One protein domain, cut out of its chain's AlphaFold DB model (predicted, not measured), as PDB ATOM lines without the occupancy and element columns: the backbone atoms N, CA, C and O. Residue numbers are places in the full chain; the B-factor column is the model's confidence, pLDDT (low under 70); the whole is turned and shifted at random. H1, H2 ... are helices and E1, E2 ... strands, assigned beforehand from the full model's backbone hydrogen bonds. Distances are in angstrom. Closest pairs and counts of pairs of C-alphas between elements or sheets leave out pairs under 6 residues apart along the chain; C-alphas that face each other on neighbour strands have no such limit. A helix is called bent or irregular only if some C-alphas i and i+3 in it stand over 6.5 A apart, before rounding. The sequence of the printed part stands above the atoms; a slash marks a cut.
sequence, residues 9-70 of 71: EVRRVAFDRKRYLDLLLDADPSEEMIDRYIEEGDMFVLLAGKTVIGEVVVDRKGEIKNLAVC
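AT A GLANCE: This is residues 9 to 70 of the 71 residues of an uncharacterized protein of Sanguibacteroides justesenii (UniProt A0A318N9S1). This is a twisted sheet of four strands, E1 to E4, with two helices, H1 and H2, packed over one of its faces and the other face bare. H1 crosses over the strands, while H2 packs on H1 and on E3 and E4. The printed part has 62 residues, with the elements E1, H1, H2, E2, E3 and E4 along it; the sheet's order is E1, E2, E3, E4, antiparallel throughout. The class is mixed, helices and strands, and the helices on one face of the sheet make two layers. The whole is compact, with a radius of gyration of the C-alphas of 10.6 A and spans of 30 by 22 by 19 A.

HOW THE PARTS SIT: E1, residues 9 to 13, is an edge strand, the antiparallel neighbour of E2, residues 42 to 48, at 144 degrees; N 11 and O 45 are 2.9 A apart, within hydrogen-bond range. H1, residues 17 to 27, is on the sheet at a height of 7.9 A and runs across the strands, at 83 degrees to E2 on the local plane. H1 is irregular: C-alphas 19 and 22 are 8.1 A apart. H2, residues 31 to 40, is on the same face at a height of 9.7 A. H1 and H2 touch, their closest C-alphas those of Leu 24 and Ile 34, 7.0 A apart, at a steep tilt of 56 degrees, opposite ways. E2 and E3, residues 51 to 58, form a hairpin, with N 44 and O 56 at 2.8 A. H2 runs across the strands, at 63 degrees to E3 on the local plane. E3 and E4, residues 64 to 69, form another hairpin, with N 57 and O 66 at 2.9 A. E2, E3 and E4 make a meander, each strand the antiparallel neighbour of the one before. The closest C-alphas of H1 and E4 are those of Ala 27 and Ala 68, 5.3 A apart. E1 and E4 are apart. Every O i to N i+4 pair of H2 is within hydrogen-bond range; in H1 3 of 7 are, beside 7 of 8 O i to N i+3 pairs.

IN THESE COORDINATES: E1 begins at C-alpha 9, (9.717, -15.352, 3.160). H1 is 14.9 A long and H2 14.3 A. E2 measures 20.2 A and E3 21.1 A. E4 ends at C-alpha 69, (22.672, -18.165, 5.119).

THE WHOLE: The C-alphas farthest apart are those of Glu 32 and Gly 49, 31.0 A. The printed part has no cut, and its links between named elements are tight. The mean pLDDT of the printed part is 96.7, and no printed residue is under 70.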
ATOM      1  N   GLU A   9      10.655 -15.196   2.056       96.75
ATOM      2  CA  GLU A   9       9.717 -15.352   3.160       96.75
ATOM      3  C   GLU A   9      10.461 -15.786   4.421       96.75
ATOM      4  O   GLU A   9      11.391 -16.588   4.362       96.75
ATOM      5  N   VAL A  10      10.031 -15.287   5.579       97.25
ATOM      6  CA  VAL A  10      10.528 -15.740   6.882       97.25
ATOM      7  C   VAL A  10       9.447 -16.588   7.534       97.25
ATOM      8  O   VAL A  10       8.312 -16.138   7.693       97.25
ATOM      9  N   ARG A  11       9.785 -17.820   7.927       98.00
ATOM     10  CA  ARG A  11       8.828 -18.752   8.536       98.00
ATOM     11  C   ARG A  11       9.355 -19.321   9.843       98.00
ATOM     12  O   ARG A  11      10.458 -19.855   9.881       98.00
ATOM     13  N   ARG A  12       8.536 -19.263  10.898       97.94
ATOM     14  CA  ARG A  12       8.856 -19.863  12.202       97.94
ATOM     15  C   ARG A  12       8.902 -21.388  12.101       97.94
ATOM     16  O   ARG A  12       8.027 -22.001  11.488       97.94
ATOM     17  N   VAL A  13       9.889 -21.995  12.749       97.81
ATOM     18  CA  VAL A  13      10.054 -23.446  12.868       97.81
ATOM     19  C   VAL A  13       9.634 -23.866  14.273       97.81
ATOM     20  O   VAL A  13      10.329 -23.594  15.247       97.81
ATOM     21  N   ALA A  14       8.479 -24.522  14.389       94.06
ATOM     22  CA  ALA A  14       7.926 -24.911  15.690       94.06
ATOM     23  C   ALA A  14       8.504 -26.227  16.244       94.06
ATOM     24  O   ALA A  14       8.553 -26.411  17.455       94.06
ATOM     25  N   PHE A  15       8.942 -27.142  15.373       94.06
ATOM     26  CA  PHE A  15       9.387 -28.490  15.750       94.06
ATOM     27  C   PHE A  15      10.555 -28.943  14.882       94.06
ATOM     28  O   PHE A  15      10.711 -28.453  13.762       94.06
ATOM     29  N   ASP A  16      11.319 -29.924  15.373       95.44
ATOM     30  CA  ASP A  16      12.417 -30.555  14.626       95.44
ATOM     31  C   ASP A  16      13.388 -29.506  14.054       95.44
ATOM     32  O   ASP A  16      13.648 -29.416  12.858       95.44
ATOM     33  N   ARG A  17      13.835 -28.605  14.935       96.94
ATOM     34  CA  ARG A  17      14.672 -27.444  14.591       96.94
ATOM     35  C   ARG A  17      16.090 -27.849  14.186       96.94
ATOM     36  O   ARG A  17      16.660 -27.246  13.284       96.94
ATOM     37  N   LYS A  18      16.595 -28.952  14.751       96.50
ATOM     38  CA  LYS A  18      17.878 -29.563  14.376       96.50
ATOM     39  C   LYS A  18      17.927 -30.100  12.943       96.50
ATOM     40  O   LYS A  18      19.011 -30.396  12.461       96.50
ATOM     41  N   ARG A  19      16.812 -30.161  12.202       97.38
ATOM     42  CA  ARG A  19      16.856 -30.479  10.762       97.38
ATOM     43  C   ARG A  19      17.690 -29.483   9.938       97.38
ATOM     44  O   ARG A  19      18.008 -29.769   8.792       97.38
ATOM     45  N   TYR A  20      17.978 -28.309  10.502       97.25
ATOM     46  CA  TYR A  20      18.793 -27.252   9.903       97.25
ATOM     47  C   TYR A  20      20.182 -27.152  10.556       97.25
ATOM     48  O   TYR A  20      20.784 -26.083  10.532       97.25
ATOM     49  N   LEU A  21      20.669 -28.235  11.181       97.25
ATOM     50  CA  LEU A  21      21.924 -28.241  11.940       97.25
ATOM     51  C   LEU A  21      23.119 -27.762  11.112       97.25
ATOM     52  O   LEU A  21      23.932 -27.021  11.643       97.25
ATOM     53  N   ASP A  22      23.179 -28.096   9.823       97.00
ATOM     54  CA  ASP A  22      24.261 -27.639   8.941       97.00
ATOM     55  C   ASP A  22      24.365 -26.102   8.915       97.00
ATOM     56  O   ASP A  22      25.437 -25.553   9.128       97.00
ATOM     57  N   LEU A  23      23.233 -25.400   8.770       97.44
ATOM     58  CA  LEU A  23      23.200 -23.933   8.813       97.44
ATOM     59  C   LEU A  23      23.514 -23.391  10.212       97.44
ATOM     60  O   LEU A  23      24.244 -22.419  10.352       97.44
ATOM     61  N   LEU A  24      22.982 -24.021  11.259       97.75
ATOM     62  CA  LEU A  24      23.244 -23.597  12.637       97.75
ATOM     63  C   LEU A  24      24.742 -23.681  12.976       97.75
ATOM     64  O   LEU A  24      25.269 -22.791  13.649       97.75
ATOM     65  N   LEU A  25      25.414 -24.731  12.489       97.75
ATOM     66  CA  LEU A  25      26.849 -24.959  12.659       97.75
ATOM     67  C   LEU A  25      27.708 -23.980  11.849       97.75
ATOM     68  O   LEU A  25      28.808 -23.650  12.292       97.75
ATOM     69  N   ASP A  26      27.213 -23.486  10.708       97.31
ATOM     70  CA  ASP A  26      27.905 -22.460   9.916       97.31
ATOM     71  C   ASP A  26      28.070 -21.142  10.697       97.31
ATOM     72  O   ASP A  26      29.065 -20.434  10.519       97.31
ATOM     73  N   ALA A  27      27.119 -20.807  11.576       96.69
ATOM     74  CA  ALA A  27      27.173 -19.606  12.411       96.69
ATOM     75  C   ALA A  27      27.801 -19.838  13.795       96.69
ATOM     76  O   ALA A  27      28.529 -18.970  14.283       96.69
ATOM     77  N   ASP A  28      27.543 -20.986  14.429       96.81
ATOM     78  CA  ASP A  28      28.144 -21.371  15.710       96.81
ATOM     79  C   ASP A  28      28.565 -22.852  15.676       96.81
ATOM     80  O   ASP A  28      27.710 -23.732  15.744       96.81
ATOM     81  N   PRO A  29      29.871 -23.173  15.623       97.00
ATOM     82  CA  PRO A  29      30.346 -24.559  15.567       97.00
ATOM     83  C   PRO A  29      30.007 -25.413  16.803       97.00
ATOM     84  O   PRO A  29      30.263 -26.620  16.801       97.00
ATOM     85  N   SER A  30      29.511 -24.814  17.891       98.00
ATOM     86  CA  SER A  30      29.187 -25.527  19.123       98.00
ATOM     87  C   SER A  30      27.737 -26.016  19.146       98.00
ATOM     88  O   SER A  30      26.810 -25.265  19.453       98.00
ATOM     89  N   GLU A  31      27.537 -27.321  18.925       97.38
ATOM     90  CA  GLU A  31      26.203 -27.938  19.010       97.38
ATOM     91  C   GLU A  31      25.560 -27.777  20.405       97.38
ATOM     92  O   GLU A  31      24.361 -27.541  20.505       97.38
ATOM     93  N   GLU A  32      26.346 -27.801  21.487       97.75
ATOM     94  CA  GLU A  32      25.837 -27.562  22.848       97.75
ATOM     95  C   GLU A  32      25.248 -26.147  23.007       97.75
ATOM     96  O   GLU A  32      24.212 -25.961  23.649       97.75
ATOM     97  N   MET A  33      25.882 -25.131  22.413       97.44
ATOM     98  CA  MET A  33      25.353 -23.761  22.423       97.44
ATOM     99  C   MET A  33      24.063 -23.664  21.613       97.44
ATOM    100  O   MET A  33      23.087 -23.075  22.084       97.44
ATOM    101  N   ILE A  34      24.059 -24.278  20.426       97.62
ATOM    102  CA  ILE A  34      22.895 -24.358  19.542       97.62
ATOM    103  C   ILE A  34      21.704 -24.972  20.280       97.62
ATOM    104  O   ILE A  34      20.603 -24.424  20.209       97.62
ATOM    105  N   ASP A  35      21.924 -26.049  21.036       97.31
ATOM    106  CA  ASP A  35      20.876 -26.716  21.811       97.31
ATOM    107  C   ASP A  35      20.198 -25.755  22.779       97.31
ATOM    108  O   ASP A  35      18.970 -25.665  22.797       97.31
ATOM    109  N   ARG A  36      20.981 -24.939  23.491       96.69
ATOM    110  CA  ARG A  36      20.439 -23.927  24.410       96.69
ATOM    111  C   ARG A  36      19.644 -22.851  23.683       96.69
ATOM    112  O   ARG A  36      18.545 -22.507  24.114       96.69
ATOM    113  N   TYR A  37      20.158 -22.324  22.574       96.19
ATOM    114  CA  TYR A  37      19.460 -21.273  21.826       96.19
ATOM    115  C   TYR A  37      18.140 -21.773  21.247       96.19
ATOM    116  O   TYR A  37      17.135 -21.066  21.290       96.19
ATOM    117  N   ILE A  38      18.138 -22.996  20.720       95.88
ATOM    118  CA  ILE A  38      16.942 -23.641  20.201       95.88
ATOM    119  C   ILE A  38      15.966 -23.872  21.355       95.88
ATOM    120  O   ILE A  38      14.812 -23.476  21.256       95.88
ATOM    121  N   GLU A  39      16.371 -24.464  22.472       95.31
ATOM    122  CA  GLU A  39      15.458 -24.709  23.595       95.31
ATOM    123  C   GLU A  39      14.834 -23.427  24.169       95.31
ATOM    124  O   GLU A  39      13.633 -23.398  24.450       95.31
ATOM    125  N   GLU A  40      15.614 -22.355  24.303       95.06
ATOM    126  CA  GLU A  40      15.181 -21.126  24.975       95.06
ATOM    127  C   GLU A  40      14.540 -20.088  24.038       95.06
ATOM    128  O   GLU A  40      13.742 -19.257  24.501       95.06
ATOM    129  N   GLY A  41      14.880 -20.135  22.747       96.44
ATOM    130  CA  GLY A  41      14.543 -19.137  21.734       96.44
ATOM    131  C   GLY A  41      13.614 -19.624  20.620       96.44
ATOM    132  O   GLY A  41      13.232 -20.794  20.519       96.44
ATOM    133  N   ASP A  42      13.245 -18.682  19.757       98.25
ATOM    134  CA  ASP A  42      12.451 -18.903  18.557       98.25
ATOM    135  C   ASP A  42      13.350 -19.031  17.331       98.25
ATOM    136  O   ASP A  42      14.223 -18.200  17.099       98.25
ATOM    137  N   MET A  43      13.099 -20.058  16.517       98.31
ATOM    138  CA  MET A  43      13.824 -20.283  15.270       98.31
ATOM    139  C   MET A  43      12.956 -19.928  14.068       98.31
ATOM    140  O   MET A  43      11.773 -20.287  14.008       98.31
ATOM    141  N   PHE A  44      13.567 -19.294  13.076       98.50
ATOM    142  CA  PHE A  44      12.968 -18.993  11.788       98.50
ATOM    143  C   PHE A  44      13.892 -19.445  10.661       98.50
ATOM    144  O   PHE A  44      15.100 -19.547  10.836       98.50
ATOM    145  N   VAL A  45      13.313 -19.700   9.493       98.25
ATOM    146  CA  VAL A  45      14.057 -19.955   8.256       98.25
ATOM    147  C   VAL A  45      13.691 -18.933   7.198       98.25
ATOM    148  O   VAL A  45      12.538 -18.494   7.125       98.25
ATOM    149  N   LEU A  46      14.674 -18.585   6.374       97.56
ATOM    150  CA  LEU A  46      14.507 -17.763   5.187       97.56
ATOM    151  C   LEU A  46      14.235 -18.683   3.997       97.56
ATOM    152  O   LEU A  46      14.950 -19.662   3.786       97.56
ATOM    153  N   LEU A  47      13.202 -18.376   3.219       95.94
ATOM    154  CA  LEU A  47      12.737 -19.184   2.097       95.94
ATOM    155  C   LEU A  47      12.736 -18.359   0.813       95.94
ATOM    156  O   LEU A  47      12.002 -17.380   0.716       95.94
ATOM    157  N   ALA A  48      13.487 -18.793  -0.198       94.69
ATOM    158  CA  ALA A  48      13.302 -18.352  -1.578       94.69
ATOM    159  C   ALA A  48      12.372 -19.351  -2.281       94.69
ATOM    160  O   ALA A  48      12.784 -20.433  -2.713       94.69
ATOM    161  N   GLY A  49      11.078 -19.029  -2.330       91.56
ATOM    162  CA  GLY A  49      10.048 -19.976  -2.759       91.56
ATOM    163  C   GLY A  49       9.941 -21.168  -1.800       91.56
ATOM    164  O   GLY A  49       9.449 -21.033  -0.686       91.56
ATOM    165  N   LYS A  50      10.382 -22.357  -2.230       91.38
ATOM    166  CA  LYS A  50      10.385 -23.578  -1.393       91.38
ATOM    167  C   LYS A  50      11.760 -23.929  -0.824       91.38
ATOM    168  O   LYS A  50      11.860 -24.868  -0.038       91.38
ATOM    169  N   THR A  51      12.796 -23.203  -1.229       94.44
ATOM    170  CA  THR A  51      14.181 -23.480  -0.854       94.44
ATOM    171  C   THR A  51      14.531 -22.704   0.401       94.44
ATOM    172  O   THR A  51      14.360 -21.488   0.428       94.44
ATOM    173  N   VAL A  52      15.017 -23.398   1.430       96.44
ATOM    174  CA  VAL A  52      15.596 -22.742   2.608       96.44
ATOM    175  C   VAL A  52      16.954 -22.177   2.215       96.44
ATOM    176  O   VAL A  52      17.772 -22.901   1.660       96.44
ATOM    177  N   ILE A  53      17.153 -20.887   2.470       96.94
ATOM    178  CA  ILE A  53      18.375 -20.142   2.132       96.94
ATOM    179  C   ILE A  53      19.082 -19.575   3.370       96.94
ATOM    180  O   ILE A  53      20.067 -18.856   3.240       96.94
ATOM    181  N   GLY A  54      18.561 -19.852   4.563       97.81
ATOM    182  CA  GLY A  54      19.140 -19.407   5.822       97.81
ATOM    183  C   GLY A  54      18.240 -19.694   7.012       97.81
ATOM    184  O   GLY A  54      17.082 -20.102   6.857       97.81
ATOM    185  N   GLU A  55      18.775 -19.453   8.195       98.25
ATOM    186  CA  GLU A  55      18.089 -19.604   9.469       98.25
ATOM    187  C   GLU A  55      18.400 -18.428  10.396       98.25
ATOM    188  O   GLU A  55      19.307 -17.644  10.135       98.25
ATOM    189  N   VAL A  56      17.597 -18.266  11.442       98.56
ATOM    190  CA  VAL A  56      17.908 -17.369  12.551       98.56
ATOM    191  C   VAL A  56      17.278 -17.900  13.834       98.56
ATOM    192  O   VAL A  56      16.107 -18.296  13.837       98.56
ATOM    193  N   VAL A  57      18.019 -17.833  14.942       98.50
ATOM    194  CA  VAL A  57      17.513 -18.087  16.297       98.50
ATOM    195  C   VAL A  57      17.530 -16.795  17.108       98.50
ATOM    196  O   VAL A  57      18.565 -16.136  17.221       98.50
ATOM    197  N   VAL A  58      16.386 -16.438  17.692       98.38
ATOM    198  CA  VAL A  58      16.191 -15.221  18.490       98.38
ATOM    199  C   VAL A  58      15.751 -15.592  19.901       98.38
ATOM    200  O   VAL A  58      14.811 -16.368  20.078       98.38
ATOM    201  N   ASP A  59      16.408 -15.045  20.920       96.94
ATOM    202  CA  ASP A  59      16.018 -15.280  22.310       96.94
ATOM    203  C   ASP A  59      14.802 -14.433  22.742       96.94
ATOM    204  O   ASP A  59      14.290 -13.576  22.019       96.94
ATOM    205  N   ARG A  60      14.336 -14.637  23.978       94.94
ATOM    206  CA  ARG A  60      13.173 -13.918  24.535       94.94
ATOM    207  C   ARG A  60      13.396 -12.415  24.736       94.94
ATOM    208  O   ARG A  60      12.429 -11.698  24.984       94.94
ATOM    209  N   LYS A  61      14.642 -11.941  24.685       96.56
ATOM    210  CA  LYS A  61      14.999 -10.518  24.768       96.56
ATOM    211  C   LYS A  61      15.074  -9.869  23.384       96.56
ATOM    212  O   LYS A  61      15.238  -8.654  23.307       96.56
ATOM    213  N   GLY A  62      14.925 -10.650  22.314       95.31
ATOM    214  CA  GLY A  62      15.067 -10.185  20.939       95.31
ATOM    215  C   GLY A  62      16.509 -10.210  20.431       95.31
ATOM    216  O   GLY A  62      16.789  -9.593  19.406       95.31
ATOM    217  N   GLU A  63      17.431 -10.888  21.121       97.62
ATOM    218  CA  GLU A  63      18.817 -11.022  20.668       97.62
ATOM    219  C   GLU A  63      18.944 -12.163  19.655       97.62
ATOM    220  O   GLU A  63      18.485 -13.279  19.904       97.62
ATOM    221  N   ILE A  64      19.618 -11.901  18.533       98.25
ATOM    222  CA  ILE A  64      19.997 -12.935  17.566       98.25
ATOM    223  C   ILE A  64      21.135 -13.757  18.173       98.25
ATOM    224  O   ILE A  64      22.215 -13.225  18.433       98.25
ATOM    225  N   LYS A  65      20.884 -15.045  18.412       98.00
ATOM    226  CA  LYS A  65      21.862 -15.993  18.966       98.00
ATOM    227  C   LYS A  65      22.559 -16.825  17.899       98.00
ATOM    228  O   LYS A  65      23.690 -17.240  18.111       98.00
ATOM    229  N   ASN A  66      21.889 -17.060  16.776       98.25
ATOM    230  CA  ASN A  66      22.418 -17.803  15.639       98.25
ATOM    231  C   ASN A  66      21.814 -17.210  14.349       98.25
ATOM    232  O   ASN A  66      20.656 -16.778  14.373       98.25
ATOM    233  N   LEU A  67      22.620 -17.073  13.293       98.12
ATOM    234  CA  LEU A  67      22.218 -16.526  11.993       98.12
ATOM    235  C   LEU A  67      23.197 -16.994  10.916       98.12
ATOM    236  O   LEU A  67      24.304 -16.458  10.808       98.12
ATOM    237  N   ALA A  68      22.746 -17.908  10.069       98.00
ATOM    238  CA  ALA A  68      23.455 -18.322   8.864       98.00
ATOM    239  C   ALA A  68      22.594 -18.195   7.601       98.00
ATOM    240  O   ALA A  68      21.362 -18.258   7.628       98.00
ATOM    241  N   VAL A  69      23.265 -18.059   6.458       97.00
ATOM    242  CA  VAL A  69      22.672 -18.165   5.119       97.00
ATOM    243  C   VAL A  69      23.435 -19.213   4.322       97.00
ATOM    244  O   VAL A  69      24.628 -19.398   4.547       97.00
ATOM    245  N   CYS A  70      22.760 -19.887   3.392       88.50
ATOM    246  CA  CYS A  70      23.422 -20.825   2.490       88.50
ATOM    247  C   CYS A  70      24.535 -20.100   1.714       88.50
ATOM    248  O   CYS A  70      24.286 -19.035   1.139       88.50
TER     249      CYS A  70